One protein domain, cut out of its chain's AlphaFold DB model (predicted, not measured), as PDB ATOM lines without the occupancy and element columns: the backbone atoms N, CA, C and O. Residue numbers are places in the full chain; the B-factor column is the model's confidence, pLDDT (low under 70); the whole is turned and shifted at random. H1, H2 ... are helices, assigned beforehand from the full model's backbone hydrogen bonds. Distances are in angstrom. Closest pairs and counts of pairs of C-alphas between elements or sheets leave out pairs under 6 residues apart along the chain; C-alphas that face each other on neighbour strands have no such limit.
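What this domain is: This is residues 17 to 145 of the 226 residues of the protein "Hypothetical protein" of Rotaria sp. Silwood1 (UniProt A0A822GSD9). Long H3 is the core of an up-and-down bundle, H1 to H5, each running against the one before: H1 and H2 pack on one side, H4 on the other, with H5 beside H4. The printed part has 129 residues and helices H1 to H6 in order, all helix. It is only just compact, close to loose: radius of gyration of the C-alphas 16.4 A, spans 54, 31 and 23 A.

Where its parts are: Find C-alpha 74 at (147.854, 267.097, 241.982); H3 runs 37.5 A to residue 99. H1 is residues 17 to 39, H2 45 to 63, H4 106 to 120, H5 127 to 139, H6 141 to 144, C-alpha 144 at (138.253, 236.569, 228.022).

How they stand to each other: H3, the hub, touches among them H2, closest C-alphas 52 and 87, 6.3 A, and H4, C-alphas 86 and 119, 6.2 A. Every O i to N i+4 pair is within hydrogen-bond range in H3, H4 and H5, 18 of 19 in H1, 13 of 15 in H2.

The domain as a whole: No link is long; residues 38 to 42, among others, have pLDDT under 70.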
ATOM      1  N   ASP A  17     138.999 275.067 249.674       84.62
ATOM      2  CA  ASP A  17     139.911 273.927 249.849       84.62
ATOM      3  C   ASP A  17     139.280 272.770 250.636       84.62
ATOM      4  O   ASP A  17     139.490 271.609 250.287       84.62
ATOM      5  N   MET A  18     138.479 273.068 251.669       84.44
ATOM      6  CA  MET A  18     137.716 272.050 252.406       84.44
ATOM      7  C   MET A  18     136.710 271.351 251.495       84.44
ATOM      8  O   MET A  18     136.605 270.127 251.521       84.44
ATOM      9  N   LEU A  19     135.970 272.124 250.694       88.12
ATOM     10  CA  LEU A  19     134.968 271.582 249.775       88.12
ATOM     11  C   LEU A  19     135.615 270.710 248.697       88.12
ATOM     12  O   LEU A  19     135.129 269.611 248.432       88.12
ATOM     13  N   ASN A  20     136.734 271.159 248.129       89.44
ATOM     14  CA  ASN A  20     137.487 270.403 247.131       89.44
ATOM     15  C   ASN A  20     138.047 269.100 247.713       89.44
ATOM     16  O   ASN A  20     137.897 268.045 247.099       89.44
ATOM     17  N   LEU A  21     138.623 269.145 248.920       89.12
ATOM     18  CA  LEU A  21     139.108 267.950 249.611       89.12
ATOM     19  C   LEU A  21     137.981 266.929 249.812       89.12
ATOM     20  O   LEU A  21     138.141 265.763 249.460       89.12
ATOM     21  N   ILE A  22     136.840 267.366 250.354       90.31
ATOM     22  CA  ILE A  22     135.684 266.494 250.604       90.31
ATOM     23  C   ILE A  22     135.159 265.905 249.291       90.31
ATOM     24  O   ILE A  22     134.888 264.709 249.230       90.31
ATOM     25  N   THR A  23     135.067 266.714 248.234       93.12
ATOM     26  CA  THR A  23     134.611 266.264 246.911       93.12
ATOM     27  C   THR A  23     135.531 265.180 246.348       93.12
ATOM     28  O   THR A  23     135.047 264.129 245.930       93.12
ATOM     29  N   ASN A  24     136.849 265.383 246.417       93.19
ATOM     30  CA  ASN A  24     137.835 264.393 245.980       93.19
ATOM     31  C   ASN A  24     137.746 263.097 246.799       93.19
ATOM     32  O   ASN A  24     137.780 262.008 246.230       93.19
ATOM     33  N   ILE A  25     137.590 263.189 248.127       94.00
ATOM     34  CA  ILE A  25     137.405 262.006 248.984       94.00
ATOM     35  C   ILE A  25     136.142 261.243 248.578       94.00
ATOM     36  O   ILE A  25     136.216 260.033 248.396       94.00
ATOM     37  N   ILE A  26     135.007 261.927 248.399       95.12
ATOM     38  CA  ILE A  26     133.750 261.295 247.969       95.12
ATOM     39  C   ILE A  26     133.935 260.597 246.620       95.12
ATOM     40  O   ILE A  26     133.520 259.451 246.468       95.12
ATOM     41  N   GLN A  27     134.594 261.248 245.660       95.19
ATOM     42  CA  GLN A  27     134.869 260.654 244.355       95.19
ATOM     43  C   GLN A  27     135.697 259.368 244.478       95.19
ATOM     44  O   GLN A  27     135.337 258.354 243.882       95.19
ATOM     45  N   PHE A  28     136.764 259.377 245.280       96.25
ATOM     46  CA  PHE A  28     137.564 258.173 245.504       96.25
ATOM     47  C   PHE A  28     136.790 257.078 246.231       96.25
ATOM     48  O   PHE A  28     136.931 255.916 245.873       96.25
ATOM     49  N   LEU A  29     135.967 257.420 247.223       95.62
ATOM     50  CA  LEU A  29     135.136 256.436 247.915       95.62
ATOM     51  C   LEU A  29     134.126 255.785 246.962       95.62
ATOM     52  O   LEU A  29     134.011 254.565 246.975       95.62
ATOM     53  N   ASN A  30     133.496 256.553 246.069       93.25
ATOM     54  CA  ASN A  30     132.616 255.997 245.037       93.25
ATOM     55  C   ASN A  30     133.371 255.039 244.102       93.25
ATOM     56  O   ASN A  30     132.897 253.946 243.815       93.25
ATOM     57  N   GLU A  31     134.579 255.406 243.664       93.56
ATOM     58  CA  GLU A  31     135.405 254.516 242.841       93.56
ATOM     59  C   GLU A  31     135.800 253.218 243.560       93.56
ATOM     60  O   GLU A  31     135.928 252.169 242.920       93.56
ATOM     61  N   ILE A  32     136.040 253.292 244.871       93.69
ATOM     62  CA  ILE A  32     136.333 252.139 245.723       93.69
ATOM     63  C   ILE A  32     135.090 251.256 245.851       93.69
ATOM     64  O   ILE A  32     135.193 250.042 245.676       93.69
ATOM     65  N   ASP A  33     133.922 251.850 246.080       91.56
ATOM     66  CA  ASP A  33     132.651 251.131 246.135       91.56
ATOM     67  C   ASP A  33     132.367 250.410 244.813       91.56
ATOM     68  O   ASP A  33     132.035 249.225 244.830       91.56
ATOM     69  N   ASP A  34     132.611 251.048 243.666       88.25
ATOM     70  CA  ASP A  34     132.483 250.408 242.350       88.25
ATOM     71  C   ASP A  34     133.380 249.164 242.216       88.25
ATOM     72  O   ASP A  34     132.967 248.136 241.667       88.25
ATOM     73  N   ILE A  35     134.611 249.222 242.742       87.81
ATOM     74  CA  ILE A  35     135.534 248.077 242.758       87.81
ATOM     75  C   ILE A  35     134.982 246.945 243.639       87.81
ATOM     76  O   ILE A  35     135.018 245.777 243.234       87.81
ATOM     77  N   LEU A  36     134.461 247.274 244.824       85.62
ATOM     78  CA  LEU A  36     133.948 246.303 245.796       85.62
ATOM     79  C   LEU A  36     132.632 245.654 245.331       85.62
ATOM     80  O   LEU A  36     132.463 244.432 245.414       85.62
ATOM     81  N   ILE A  37     131.713 246.450 244.782       79.75
ATOM     82  CA  ILE A  37     130.416 245.994 244.272       79.75
ATOM     83  C   ILE A  37     130.617 245.133 243.023       79.75
ATOM     84  O   ILE A  37     130.040 244.048 242.919       79.75
ATOM     85  N   GLY A  38     131.466 245.581 242.093       65.94
ATOM     86  CA  GLY A  38     131.533 245.028 240.745       65.94
ATOM     87  C   GLY A  38     132.137 243.627 240.620       65.94
ATOM     88  O   GLY A  38     131.881 242.966 239.612       65.94
ATOM     89  N   ARG A  39     132.967 243.153 241.570       56.84
ATOM     90  CA  ARG A  39     133.823 241.968 241.309       56.84
ATOM     91  C   ARG A  39     134.053 240.971 242.455       56.84
ATOM     92  O   ARG A  39     134.745 239.978 242.238       56.84
ATOM     93  N   HIS A  40     133.420 241.126 243.620       51.84
ATOM     94  CA  HIS A  40     133.585 240.178 244.742       51.84
ATOM     95  C   HIS A  40     133.113 238.738 244.439       51.84
ATOM     96  O   HIS A  40     133.545 237.801 245.101       51.84
ATOM     97  N   LYS A  41     132.242 238.526 243.439       54.62
ATOM     98  CA  LYS A  41     131.679 237.193 243.141       54.62
ATOM     99  C   LYS A  41     132.584 236.279 242.308       54.62
ATOM    100  O   LYS A  41     132.248 235.109 242.157       54.62
ATOM    101  N   LYS A  42     133.687 236.789 241.746       64.81
ATOM    102  CA  LYS A  42     134.529 236.030 240.798       64.81
ATOM    103  C   LYS A  42     135.877 235.577 241.360       64.81
ATOM    104  O   LYS A  42     136.524 234.751 240.731       64.81
ATOM    105  N   LEU A  43     136.303 236.089 242.517       76.81
ATOM    106  CA  LEU A  43     137.597 235.748 243.112       76.81
ATOM    107  C   LEU A  43     137.438 234.910 244.388       76.81
ATOM    108  O   LEU A  43     136.540 235.183 245.188       76.81
ATOM    109  N   PRO A  44     138.330 233.933 244.631       83.75
ATOM    110  CA  PRO A  44     138.464 233.297 245.936       83.75
ATOM    111  C   PRO A  44     138.674 234.333 247.046       83.75
ATOM    112  O   PRO A  44     139.427 235.293 246.875       83.75
ATOM    113  N   LYS A  45     138.032 234.119 248.202       85.56
ATOM    114  CA  LYS A  45     138.027 235.082 249.315       85.56
ATOM    115  C   LYS A  45     139.437 235.508 249.732       85.56
ATOM    116  O   LYS A  45     139.679 236.691 249.892       85.56
ATOM    117  N   ASN A  46     140.365 234.566 249.875       86.62
ATOM    118  CA  ASN A  46     141.754 234.856 250.241       86.62
ATOM    119  C   ASN A  46     142.449 235.785 249.229       86.62
ATOM    120  O   ASN A  46     143.062 236.765 249.628       86.62
ATOM    121  N   ILE A  47     142.287 235.525 247.927       86.56
ATOM    122  CA  ILE A  47     142.869 236.360 246.866       86.56
ATOM    123  C   ILE A  47     142.274 237.771 246.914       86.56
ATOM    124  O   ILE A  47     142.999 238.757 246.800       86.56
ATOM    125  N   PHE A  48     140.956 237.871 247.104       87.88
ATOM    126  CA  PHE A  48     140.274 239.157 247.219       87.88
ATOM    127  C   PHE A  48     140.746 239.961 248.440       87.88
ATOM    128  O   PHE A  48     141.017 241.154 248.318       87.88
ATOM    129  N   GLU A  49     140.873 239.323 249.605       89.88
ATOM    130  CA  GLU A  49     141.345 239.990 250.821       89.88
ATOM    131  C   GLU A  49     142.759 240.563 250.635       89.88
ATOM    132  O   GLU A  49     142.976 241.755 250.865       89.88
ATOM    133  N   ASP A  50     143.692 239.744 250.142       90.00
ATOM    134  CA  ASP A  50     145.108 240.111 250.052       90.00
ATOM    135  C   ASP A  50     145.384 241.147 248.954       90.00
ATOM    136  O   ASP A  50     146.128 242.108 249.158       90.00
ATOM    137  N   LEU A  51     144.797 240.955 247.770       88.38
ATOM    138  CA  LEU A  51     145.150 241.729 246.577       88.38
ATOM    139  C   LEU A  51     144.223 242.917 246.308       88.38
ATOM    140  O   LEU A  51     144.561 243.777 245.495       88.38
ATOM    141  N   VAL A  52     143.059 242.967 246.960       90.31
ATOM    142  CA  VAL A  52     142.053 244.015 246.736       90.31
ATOM    143  C   VAL A  52     141.723 244.729 248.035       90.31
ATOM    144  O   VAL A  52     141.973 245.927 248.144       90.31
ATOM    145  N   ASN A  53     141.199 244.016 249.035       91.25
ATOM    146  CA  ASN A  53     140.687 244.654 250.247       91.25
ATOM    147  C   ASN A  53     141.800 245.361 251.031       91.25
ATOM    148  O   ASN A  53     141.668 246.538 251.368       91.25
ATOM    149  N   PHE A  54     142.925 244.686 251.271       92.50
ATOM    150  CA  PHE A  54     144.034 245.264 252.024       92.50
ATOM    151  C   PHE A  54     144.613 246.538 251.362       92.50
ATOM    152  O   PHE A  54     144.670 247.574 252.032       92.50
ATOM    153  N   PRO A  55     144.950 246.562 250.053       92.50
ATOM    154  CA  PRO A  55     145.344 247.797 249.365       92.50
ATOM    155  C   PRO A  55     144.303 248.922 249.439       92.50
ATOM    156  O   PRO A  55     144.660 250.075 249.697       92.50
ATOM    157  N   LEU A  56     143.015 248.610 249.271       94.50
ATOM    158  CA  LEU A  56     141.945 249.606 249.375       94.50
ATOM    159  C   LEU A  56     141.857 250.199 250.785       94.50
ATOM    160  O   LEU A  56     141.741 251.415 250.926       94.50
ATOM    161  N   GLN A  57     141.997 249.384 251.833       94.69
ATOM    162  CA  GLN A  57     142.036 249.868 253.217       94.69
ATOM    163  C   GLN A  57     143.187 250.849 253.451       94.69
ATOM    164  O   GLN A  57     143.019 251.838 254.170       94.69
ATOM    165  N   HIS A  58     144.350 250.623 252.833       93.88
ATOM    166  CA  HIS A  58     145.464 251.567 252.891       93.88
ATOM    167  C   HIS A  58     145.122 252.913 252.244       93.88
ATOM    168  O   HIS A  58     145.419 253.954 252.837       93.88
ATOM    169  N   ILE A  59     144.454 252.900 251.086       94.94
ATOM    170  CA  ILE A  59     143.987 254.117 250.405       94.94
ATOM    171  C   ILE A  59     142.945 254.837 251.266       94.94
ATOM    172  O   ILE A  59     143.111 256.017 251.561       94.94
ATOM    173  N   VAL A  60     141.925 254.131 251.760       95.75
ATOM    174  CA  VAL A  60     140.895 254.699 252.646       95.75
ATOM    175  C   VAL A  60     141.538 255.338 253.877       95.75
ATOM    176  O   VAL A  60     141.281 256.501 254.193       95.75
ATOM    177  N   LYS A  61     142.458 254.633 254.542       94.81
ATOM    178  CA  LYS A  61     143.194 255.164 255.696       94.81
ATOM    179  C   LYS A  61     143.998 256.417 255.342       94.81
ATOM    180  O   LYS A  61     144.138 257.296 256.188       94.81
ATOM    181  N   TYR A  62     144.544 256.502 254.132       93.12
ATOM    182  CA  TYR A  62     145.243 257.690 253.649       93.12
ATOM    183  C   TYR A  62     144.289 258.867 253.404       93.12
ATOM    184  O   TYR A  62     144.593 259.980 253.836       93.12
ATOM    185  N   LEU A  63     143.128 258.631 252.785       92.12
ATOM    186  CA  LEU A  63     142.100 259.652 252.542       92.12
ATOM    187  C   LEU A  63     141.606 260.282 253.853       92.12
ATOM    188  O   LEU A  63     141.558 261.503 253.976       92.12
ATOM    189  N   PHE A  64     141.321 259.467 254.871       89.62
ATOM    190  CA  PHE A  64     140.822 259.957 256.164       89.62
ATOM    191  C   PHE A  64     141.898 260.576 257.071       89.62
ATOM    192  O   PHE A  64     141.570 261.193 258.081       89.62
ATOM    193  N   LYS A  65     143.186 260.438 256.728       89.94
ATOM    194  CA  LYS A  65     144.294 261.089 257.447       89.94
ATOM    195  C   LYS A  65     144.590 262.510 256.968       89.94
ATOM    196  O   LYS A  65     145.438 263.173 257.568       89.94
ATOM    197  N   GLN A  66     143.947 262.972 255.895       84.88
ATOM    198  CA  GLN A  66     144.197 264.310 255.365       84.88
ATOM    199  C   GLN A  66     143.724 265.392 256.334       84.88
ATOM    200  O   GLN A  66     142.697 265.269 256.999       84.88
ATOM    201  N   GLN A  67     144.482 266.484 256.411       78.00
ATOM    202  CA  GLN A  67     144.095 267.638 257.214       78.00
ATOM    203  C   GLN A  67     143.054 268.459 256.450       78.00
ATOM    204  O   GLN A  67     143.343 268.944 255.360       78.00
ATOM    205  N   PHE A  68     141.894 268.710 257.061       69.69
ATOM    206  CA  PHE A  68     140.772 269.462 256.475       69.69
ATOM    207  C   PHE A  68     141.086 270.918 256.080       69.69
ATOM    208  O   PHE A  68     140.208 271.635 255.633       69.69
ATOM    209  N   HIS A  69     142.323 271.392 256.218       63.31
ATOM    210  CA  HIS A  69     142.728 272.748 255.845       63.31
ATOM    211  C   HIS A  69     143.609 272.802 254.589       63.31
ATOM    212  O   HIS A  69     144.069 273.885 254.236       63.31
ATOM    213  N   ARG A  70     143.886 271.665 253.933       74.06
ATOM    214  CA  ARG A  70     144.668 271.606 252.690       74.06
ATOM    215  C   ARG A  70     143.993 270.684 251.684       74.06
ATOM    216  O   ARG A  70     143.627 269.564 252.026       74.06
ATOM    217  N   ASN A  71     143.865 271.156 250.449       81.75
ATOM    218  CA  ASN A  71     143.474 270.312 249.329       81.75
ATOM    219  C   ASN A  71     144.598 269.306 249.005       81.75
ATOM    220  O   ASN A  71     145.759 269.530 249.362       81.75
ATOM    221  N   PHE A  72     144.265 268.214 248.317       83.12
ATOM    222  CA  PHE A  72     145.278 267.316 247.764       83.12
ATOM    223  C   PHE A  72     146.136 268.056 246.734       83.12
ATOM    224  O   PHE A  72     145.617 268.787 245.890       83.12
ATOM    225  N   ALA A  73     147.445 267.819 246.765       88.56
ATOM    226  CA  ALA A  73     148.308 268.143 245.644       88.56
ATOM    227  C   ALA A  73     147.936 267.275 244.434       88.56
ATOM    228  O   ALA A  73     147.525 266.123 244.586       88.56
ATOM    229  N   GLU A  74     148.149 267.803 243.232       88.19
ATOM    230  CA  GLU A  74     147.854 267.097 241.982       88.19
ATOM    231  C   GLU A  74     148.547 265.727 241.915       88.19
ATOM    232  O   GLU A  74     147.914 264.731 241.574       88.19
ATOM    233  N   GLN A  75     149.802 265.648 242.369       87.38
ATOM    234  CA  GLN A  75     150.534 264.385 242.459       87.38
ATOM    235  C   GLN A  75     149.824 263.359 243.357       87.38
ATOM    236  O   GLN A  75     149.713 262.198 242.985       87.38
ATOM    237  N   GLN A  76     149.283 263.776 244.508       90.00
ATOM    238  CA  GLN A  76     148.575 262.863 245.416       90.00
ATOM    239  C   GLN A  76     147.307 262.307 244.758       90.00
ATOM    240  O   GLN A  76     147.005 261.124 244.911       90.00
ATOM    241  N   LEU A  77     146.576 263.144 244.011       90.94
ATOM    242  CA  LEU A  77     145.402 262.706 243.254       90.94
ATOM    243  C   LEU A  77     145.793 261.676 242.190       90.94
ATOM    244  O   LEU A  77     145.170 260.618 242.099       90.94
ATOM    245  N   GLN A  78     146.848 261.958 241.424       89.44
ATOM    246  CA  GLN A  78     147.350 261.065 240.380       89.44
ATOM    247  C   GLN A  78     147.860 259.733 240.943       89.44
ATOM    248  O   GLN A  78     147.619 258.683 240.339       89.44
ATOM    249  N   ASP A  79     148.514 259.754 242.105       89.69
ATOM    250  CA  ASP A  79     149.016 258.555 242.776       89.69
ATOM    251  C   ASP A  79     147.855 257.660 243.227       89.69
ATOM    252  O   ASP A  79     147.828 256.475 242.891       89.69
ATOM    253  N   ILE A  80     146.841 258.222 243.902       92.25
ATOM    254  CA  ILE A  80     145.648 257.464 244.321       92.25
ATOM    255  C   ILE A  80     144.928 256.881 243.100       92.25
ATOM    256  O   ILE A  80     144.593 255.697 243.083       92.25
ATOM    257  N   GLN A  81     144.721 257.682 242.050       91.75
ATOM    258  CA  GLN A  81     144.088 257.208 240.817       91.75
ATOM    259  C   GLN A  81     144.889 256.085 240.152       91.75
ATOM    260  O   GLN A  81     144.309 255.110 239.668       91.75
ATOM    261  N   SER A  82     146.217 256.204 240.115       90.50
ATOM    262  CA  SER A  82     147.095 255.177 239.549       90.50
ATOM    263  C   SER A  82     147.010 253.877 240.348       90.50
ATOM    264  O   SER A  82     146.925 252.805 239.749       90.50
ATOM    265  N   GLU A  83     146.928 253.963 241.675       92.62
ATOM    266  CA  GLU A  83     146.756 252.808 242.556       92.62
ATOM    267  C   GLU A  83     145.391 252.129 242.395       92.62
ATOM    268  O   GLU A  83     145.327 250.909 242.230       92.62
ATOM    269  N   LEU A  84     144.295 252.889 242.318       92.75
ATOM    270  CA  LEU A  84     142.967 252.323 242.039       92.75
ATOM    271  C   LEU A  84     142.926 251.627 240.671       92.75
ATOM    272  O   LEU A  84     142.374 250.533 240.526       92.75
ATOM    273  N   LYS A  85     143.556 252.223 239.652       91.81
ATOM    274  CA  LYS A  85     143.707 251.603 238.327       91.81
ATOM    275  C   LYS A  85     144.583 250.346 238.373       91.81
ATOM    276  O   LYS A  85     144.295 249.397 237.644       91.81
ATOM    277  N   ARG A  86     145.626 250.309 239.207       92.94
ATOM    278  CA  ARG A  86     146.465 249.119 239.421       92.94
ATOM    279  C   ARG A  86     145.663 247.985 240.061       92.94
ATOM    280  O   ARG A  86     145.701 246.872 239.547       92.94
ATOM    281  N   ILE A  87     144.857 248.275 241.084       91.81
ATOM    282  CA  ILE A  87     143.963 247.293 241.726       91.81
ATOM    283  C   ILE A  87     142.969 246.715 240.708       91.81
ATOM    284  O   ILE A  87     142.805 245.498 240.620       91.81
ATOM    285  N   ARG A  88     142.357 247.553 239.859       90.62
ATOM    286  CA  ARG A  88     141.451 247.085 238.789       90.62
ATOM    287  C   ARG A  88     142.130 246.116 237.811       90.62
ATOM    288  O   ARG A  88     141.495 245.146 237.389       90.62
ATOM    289  N   ARG A  89     143.404 246.355 237.476       92.12
ATOM    290  CA  ARG A  89     144.220 245.458 236.639       92.12
ATOM    291  C   ARG A  89     144.523 244.141 237.340       92.12
ATOM    292  O   ARG A  89     144.347 243.095 236.730       92.12
ATOM    293  N   VAL A  90     144.890 244.170 238.622       91.62
ATOM    294  CA  VAL A  90     145.077 242.941 239.412       91.62
ATOM    295  C   VAL A  90     143.803 242.103 239.397       91.62
ATOM    296  O   VAL A  90     143.852 240.925 239.061       91.62
ATOM    297  N   ILE A  91     142.642 242.716 239.640       88.00
ATOM    298  CA  ILE A  91     141.370 241.990 239.592       88.00
ATOM    299  C   ILE A  91     141.118 241.384 238.206       88.00
ATOM    300  O   ILE A  91     140.619 240.264 238.127       88.00
ATOM    301  N   TYR A  92     141.435 242.105 237.125       87.88
ATOM    302  CA  TYR A  92     141.315 241.577 235.761       87.88
ATOM    303  C   TYR A  92     142.139 240.296 235.584       87.88
ATOM    304  O   TYR A  92     141.572 239.273 235.212       87.88
ATOM    305  N   ILE A  93     143.432 240.326 235.929       89.00
ATOM    306  CA  ILE A  93     144.315 239.162 235.796       89.00
ATOM    307  C   ILE A  93     143.797 237.994 236.643       89.00
ATOM    308  O   ILE A  93     143.659 236.883 236.146       89.00
ATOM    309  N   GLU A  94     143.506 238.228 237.923       86.69
ATOM    310  CA  GLU A  94     143.128 237.146 238.840       86.69
ATOM    311  C   GLU A  94     141.768 236.539 238.443       86.69
ATOM    312  O   GLU A  94     141.565 235.330 238.545       86.69
ATOM    313  N   THR A  95     140.851 237.353 237.898       81.81
ATOM    314  CA  THR A  95     139.581 236.863 237.337       81.81
ATOM    315  C   THR A  95     139.824 236.026 236.087       81.81
ATOM    316  O   THR A  95     139.194 234.983 235.919       81.81
ATOM    317  N   LEU A  96     140.735 236.468 235.216       81.88
ATOM    318  CA  LEU A  96     141.106 235.759 233.998       81.88
ATOM    319  C   LEU A  96     141.710 234.388 234.334       81.88
ATOM    320  O   LEU A  96     141.207 233.371 233.866       81.88
ATOM    321  N   ILE A  97     142.702 234.346 235.229       82.94
ATOM    322  CA  ILE A  97     143.330 233.107 235.717       82.94
ATOM    323  C   ILE A  97     142.283 232.156 236.303       82.94
ATOM    324  O   ILE A  97     142.284 230.969 235.989       82.94
ATOM    325  N   PHE A  98     141.372 232.668 237.136       78.38
ATOM    326  CA  PHE A  98     140.330 231.847 237.748       78.38
ATOM    327  C   PHE A  98     139.325 231.295 236.720       78.38
ATOM    328  O   PHE A  98     138.848 230.167 236.855       78.38
ATOM    329  N   SER A  99     139.005 232.079 235.686       72.38
ATOM    330  CA  SER A  99     138.029 231.708 234.651       72.38
ATOM    331  C   SER A  99     138.586 230.696 233.648       72.38
ATOM    332  O   SER A  99     137.850 229.839 233.160       72.38
ATOM    333  N   LEU A 100     139.889 230.755 233.368       74.38
ATOM    334  CA  LEU A 100     140.598 229.885 232.433       74.38
ATOM    335  C   LEU A 100     140.801 228.471 232.996       74.38
ATOM    336  O   LEU A 100     141.918 227.985 233.026       74.38
ATOM    337  N   LYS A 101     139.735 227.754 233.372       61.75
ATOM    338  CA  LYS A 101     139.736 226.353 233.872       61.75
ATOM    339  C   LYS A 101     140.447 225.318 232.955       61.75
ATOM    340  O   LYS A 101     140.401 224.122 233.230       61.75
ATOM    341  N   GLN A 102     141.068 225.762 231.863       66.69
ATOM    342  CA  GLN A 102     141.858 225.025 230.885       66.69
ATOM    343  C   GLN A 102     143.373 225.186 231.107       66.69
ATOM    344  O   GLN A 102     143.846 226.135 231.727       66.69
ATOM    345  N   THR A 103     144.166 224.279 230.536       71.19
ATOM    346  CA  THR A 103     145.629 224.412 230.530       71.19
ATOM    347  C   THR A 103     146.055 225.526 229.574       71.19
ATOM    348  O   THR A 103     145.843 225.425 228.367       71.19
ATOM    349  N   LEU A 104     146.668 226.577 230.118       82.19
ATOM    350  CA  LEU A 104     147.260 227.668 229.344       82.19
ATOM    351  C   LEU A 104     148.433 227.173 228.493       82.19
ATOM    352  O   LEU A 104     149.251 226.369 228.951       82.19
ATOM    353  N   LYS A 105     148.554 227.702 227.274       87.06
ATOM    354  CA  LYS A 105     149.755 227.525 226.452       87.06
ATOM    355  C   LYS A 105     150.949 228.240 227.104       87.06
ATOM    356  O   LYS A 105     150.751 229.220 227.826       87.06
ATOM    357  N   PRO A 106     152.198 227.816 226.827       90.38
ATOM    358  CA  PRO A 106     153.385 228.445 227.410       90.38
ATOM    359  C   PRO A 106     153.442 229.968 227.211       90.38
ATOM    360  O   PRO A 106     153.660 230.699 228.169       90.38
ATOM    361  N   ASN A 107     153.138 230.453 226.006       91.44
ATOM    362  CA  ASN A 107     153.127 231.882 225.685       91.44
ATOM    363  C   ASN A 107     152.007 232.664 226.403       91.44
ATOM    364  O   ASN A 107     152.202 233.817 226.770       91.44
ATOM    365  N   GLU A 108     150.838 232.048 226.611       90.94
ATOM    366  CA  GLU A 108     149.725 232.650 227.363       90.94
ATOM    367  C   GLU A 108     150.100 232.809 228.836       90.94
ATOM    368  O   GLU A 108     149.869 233.858 229.438       90.94
ATOM    369  N   LYS A 109     150.737 231.778 229.402       91.12
ATOM    370  CA  LYS A 109     151.251 231.812 230.769       91.12
ATOM    371  C   LYS A 109     152.321 232.892 230.935       91.12
ATOM    372  O   LYS A 109     152.215 233.690 231.857       91.12
ATOM    373  N   GLU A 110     153.291 232.973 230.026       93.56
ATOM    374  CA  GLU A 110     154.325 234.019 230.049       93.56
ATOM    375  C   GLU A 110     153.734 235.436 229.975       93.56
ATOM    376  O   GLU A 110     154.184 236.347 230.679       93.56
ATOM    377  N   GLY A 111     152.693 235.628 229.157       94.00
ATOM    378  CA  GLY A 111     151.962 236.890 229.069       94.00
ATOM    379  C   GLY A 111     151.270 237.267 230.378       94.00
ATOM    380  O   GLY A 111     151.400 238.397 230.857       94.00
ATOM    381  N   ILE A 112     150.577 236.307 230.995       92.88
ATOM    382  CA  ILE A 112     149.927 236.480 232.300       92.88
ATOM    383  C   ILE A 112     150.953 236.765 233.400       92.88
ATOM    384  O   ILE A 112     150.768 237.716 234.164       92.88
ATOM    385  N   ASP A 113     152.054 236.017 233.451       93.88
ATOM    386  CA  ASP A 113     153.131 236.213 234.425       93.88
ATOM    387  C   ASP A 113     153.749 237.619 234.280       93.88
ATOM    388  O   ASP A 113     154.003 238.308 235.273       93.88
ATOM    389  N   SER A 114     153.902 238.106 233.044       95.62
ATOM    390  CA  SER A 114     154.376 239.469 232.757       95.62
ATOM    391  C   SER A 114     153.394 240.542 233.242       95.62
ATOM    392  O   SER A 114     153.804 241.517 233.879       95.62
ATOM    393  N   MET A 115     152.088 240.355 233.014       95.81
ATOM    394  CA  MET A 115     151.046 241.241 233.552       95.81
ATOM    395  C   MET A 115     151.042 241.250 235.092       95.81
ATOM    396  O   MET A 115     150.929 242.312 235.715       95.81
ATOM    397  N   GLN A 116     151.206 240.085 235.731       94.75
ATOM    398  CA  GLN A 116     151.314 239.986 237.190       94.75
ATOM    399  C   GLN A 116     152.553 240.710 237.711       94.75
ATOM    400  O   GLN A 116     152.456 241.453 238.687       94.75
ATOM    401  N   TYR A 117     153.700 240.552 237.050       94.12
ATOM    402  CA  TYR A 117     154.928 241.239 237.429       94.12
ATOM    403  C   TYR A 117     154.765 242.766 237.388       94.12
ATOM    404  O   TYR A 117     155.096 243.444 238.362       94.12
ATOM    405  N   LEU A 118     154.189 243.311 236.309       94.75
ATOM    406  CA  LEU A 118     153.957 244.754 236.173       94.75
ATOM    407  C   LEU A 118     153.095 245.311 237.312       94.75
ATOM    408  O   LEU A 118     153.375 246.394 237.824       94.75
ATOM    409  N   THR A 119     152.053 244.584 237.716       93.50
ATOM    410  CA  THR A 119     151.107 245.048 238.743       93.50
ATOM    411  C   THR A 119     151.596 244.823 240.175       93.50
ATOM    412  O   THR A 119     151.212 245.583 241.062       93.50
ATOM    413  N   LYS A 120     152.453 243.822 240.412       89.62
ATOM    414  CA  LYS A 120     152.956 243.454 241.749       89.62
ATOM    415  C   LYS A 120     154.323 244.061 242.082       89.62
ATOM    416  O   LYS A 120     154.761 243.962 243.229       89.62
ATOM    417  N   LYS A 121     155.016 244.685 241.122       87.56
ATOM    418  CA  LYS A 121     156.332 245.288 241.381       87.56
ATOM    419  C   LYS A 121     156.248 246.445 242.402       87.56
ATOM    420  O   LYS A 121     155.281 247.213 242.381       87.56
ATOM    421  N   PRO A 122     157.264 246.619 243.268       84.44
ATOM    422  CA  PRO A 122     157.348 247.770 244.164       84.44
ATOM    423  C   PRO A 122     157.494 249.095 243.400       84.44
ATOM    424  O   PRO A 122     158.163 249.154 242.369       84.44
ATOM    425  N   GLY A 123     156.933 250.172 243.955       85.75
ATOM    426  CA  GLY A 123     157.038 251.525 243.401       85.75
ATOM    427  C   GLY A 123     155.831 251.962 242.557       85.75
ATOM    428  O   GLY A 123     154.823 251.250 242.508       85.75
ATOM    429  N   PRO A 124     155.911 253.156 241.935       84.56
ATOM    430  CA  PRO A 124     154.810 253.729 241.169       84.56
ATOM    431  C   PRO A 124     154.545 252.941 239.883       84.56
ATOM    432  O   PRO A 124     155.466 252.461 239.218       84.56
ATOM    433  N   PHE A 125     153.270 252.856 239.509       88.94
ATOM    434  CA  PHE A 125     152.840 252.271 238.243       88.94
ATOM    435  C   PHE A 125     152.872 253.335 237.142       88.94
ATOM    436  O   PHE A 125     151.950 254.144 237.011       88.94
ATOM    437  N   THR A 126     153.969 253.366 236.388       89.94
ATOM    438  CA  THR A 126     154.261 254.425 235.409       89.94
ATOM    439  C   THR A 126     153.401 254.312 234.147       89.94
ATOM    440  O   THR A 126     152.787 253.276 233.889       89.94
ATOM    441  N   ASP A 127     153.393 255.352 233.307       89.00
ATOM    442  CA  ASP A 127     152.767 255.290 231.976       89.00
ATOM    443  C   ASP A 127     153.347 254.187 231.093       89.00
ATOM    444  O   ASP A 127     152.615 253.525 230.362       89.00
ATOM    445  N   GLN A 128     154.648 253.921 231.209       92.06
ATOM    446  CA  GLN A 128     155.274 252.832 230.471       92.06
ATOM    447  C   GLN A 128     154.761 251.462 230.939       92.06
ATOM    448  O   GLN A 128     154.581 250.559 230.124       92.06
ATOM    449  N   ASP A 129     154.517 251.296 232.242       92.94
ATOM    450  CA  ASP A 129     153.940 250.060 232.782       92.94
ATOM    451  C   ASP A 129     152.490 249.883 232.351       92.94
ATOM    452  O   ASP A 129     152.088 248.771 232.012       92.94
ATOM    453  N   ARG A 130     151.727 250.987 232.324       91.31
ATOM    454  CA  ARG A 130     150.363 251.021 231.785       91.31
ATOM    455  C   ARG A 130     150.348 250.544 230.340       91.31
ATOM    456  O   ARG A 130     149.653 249.578 230.055       91.31
ATOM    457  N   GLN A 131     151.160 251.150 229.476       95.25
ATOM    458  CA  GLN A 131     151.190 250.795 228.058       95.25
ATOM    459  C   GLN A 131     151.554 249.323 227.851       95.25
ATOM    460  O   GLN A 131     150.833 248.607 227.170       95.25
ATOM    461  N   LYS A 132     152.615 248.836 228.512       96.00
ATOM    462  CA  LYS A 132     153.019 247.423 228.417       96.00
ATOM    463  C   LYS A 132     151.921 246.468 228.875       96.00
ATOM    464  O   LYS A 132     151.749 245.406 228.286       96.00
ATOM    465  N   PHE A 133     151.214 246.818 229.948       96.06
ATOM    466  CA  PHE A 133     150.091 246.019 230.419       96.06
ATOM    467  C   PHE A 133     148.967 245.994 229.385       96.06
ATOM    468  O   PHE A 133     148.436 244.927 229.100       96.06
ATOM    469  N   ASP A 134     148.605 247.158 228.850       93.56
ATOM    470  CA  ASP A 134     147.485 247.298 227.926       93.56
ATOM    471  C   ASP A 134     147.787 246.564 226.596       93.56
ATOM    472  O   ASP A 134     146.923 245.845 226.096       93.56
ATOM    473  N   ASP A 135     149.034 246.611 226.106       95.88
ATOM    474  CA  ASP A 135     149.496 245.849 224.933       95.88
ATOM    475  C   ASP A 135     149.384 244.326 225.156       95.88
ATOM    476  O   ASP A 135     148.877 243.594 224.301       95.88
ATOM    477  N   LEU A 136     149.819 243.833 226.325       95.81
ATOM    478  CA  LEU A 136     149.689 242.417 226.698       95.81
ATOM    479  C   LEU A 136     148.218 242.008 226.838       95.81
ATOM    480  O   LEU A 136     147.815 240.952 226.351       95.81
ATOM    481  N   ALA A 137     147.402 242.836 227.490       91.50
ATOM    482  CA  ALA A 137     145.984 242.560 227.679       91.50
ATOM    483  C   ALA A 137     145.249 242.475 226.335       91.50
ATOM    484  O   ALA A 137     144.424 241.581 226.160       91.50
ATOM    485  N   GLN A 138     145.592 243.346 225.382       91.38
ATOM    486  CA  GLN A 138     145.063 243.306 224.021       91.38
ATOM    487  C   GLN A 138     145.523 242.048 223.273       91.38
ATOM    488  O   GLN A 138     144.714 241.373 222.637       91.38
ATOM    489  N   GLN A 139     146.804 241.685 223.377       92.06
ATOM    490  CA  GLN A 139     147.344 240.480 222.742       92.06
ATOM    491  C   GLN A 139     146.606 239.203 223.182       92.06
ATOM    492  O   GLN A 139     146.399 238.296 222.375       92.06
ATOM    493  N   PHE A 140     146.206 239.137 224.452       89.19
ATOM    494  CA  PHE A 140     145.533 237.981 225.044       89.19
ATOM    495  C   PHE A 140     144.035 238.199 225.285       89.19
ATOM    496  O   PHE A 140     143.424 237.461 226.056       89.19
ATOM    497  N   GLU A 141     143.414 239.172 224.611       86.94
ATOM    498  CA  GLU A 141     142.001 239.518 224.815       86.94
ATOM    499  C   GLU A 141     141.067 238.325 224.568       86.94
ATOM    500  O   GLU A 141     140.080 238.151 225.281       86.94
ATOM    501  N   TYR A 142     141.425 237.445 223.627       82.75
ATOM    502  CA  TYR A 142     140.675 236.226 223.316       82.75
ATOM    503  C   TYR A 142     140.528 235.269 224.508       82.75
ATOM    504  O   TYR A 142     139.608 234.454 224.513       82.75
ATOM    505  N   LEU A 143     141.398 235.359 225.521       82.88
ATOM    506  CA  LEU A 143     141.288 234.564 226.746       82.88
ATOM    507  C   LEU A 143     140.084 234.974 227.608       82.88
ATOM    508  O   LEU A 143     139.668 234.205 228.471       82.88
ATOM    509  N   ASN A 144     139.502 236.156 227.376       79.00
ATOM    510  CA  ASN A 144     138.253 236.569 228.022       79.00
ATOM    511  C   ASN A 144     137.030 235.807 227.491       79.00
ATOM    512  O   ASN A 144     135.962 235.854 228.111       79.00
ATOM    513  N   ASN A 145     137.176 235.117 226.358       79.56
ATOM    514  CA  ASN A 145     136.109 234.343 225.752       79.56
ATOM    515  C   ASN A 145     136.089 232.918 226.294       79.56
ATOM    516  O   ASN A 145     137.120 232.297 226.556       79.56
TER     517      ASN A 145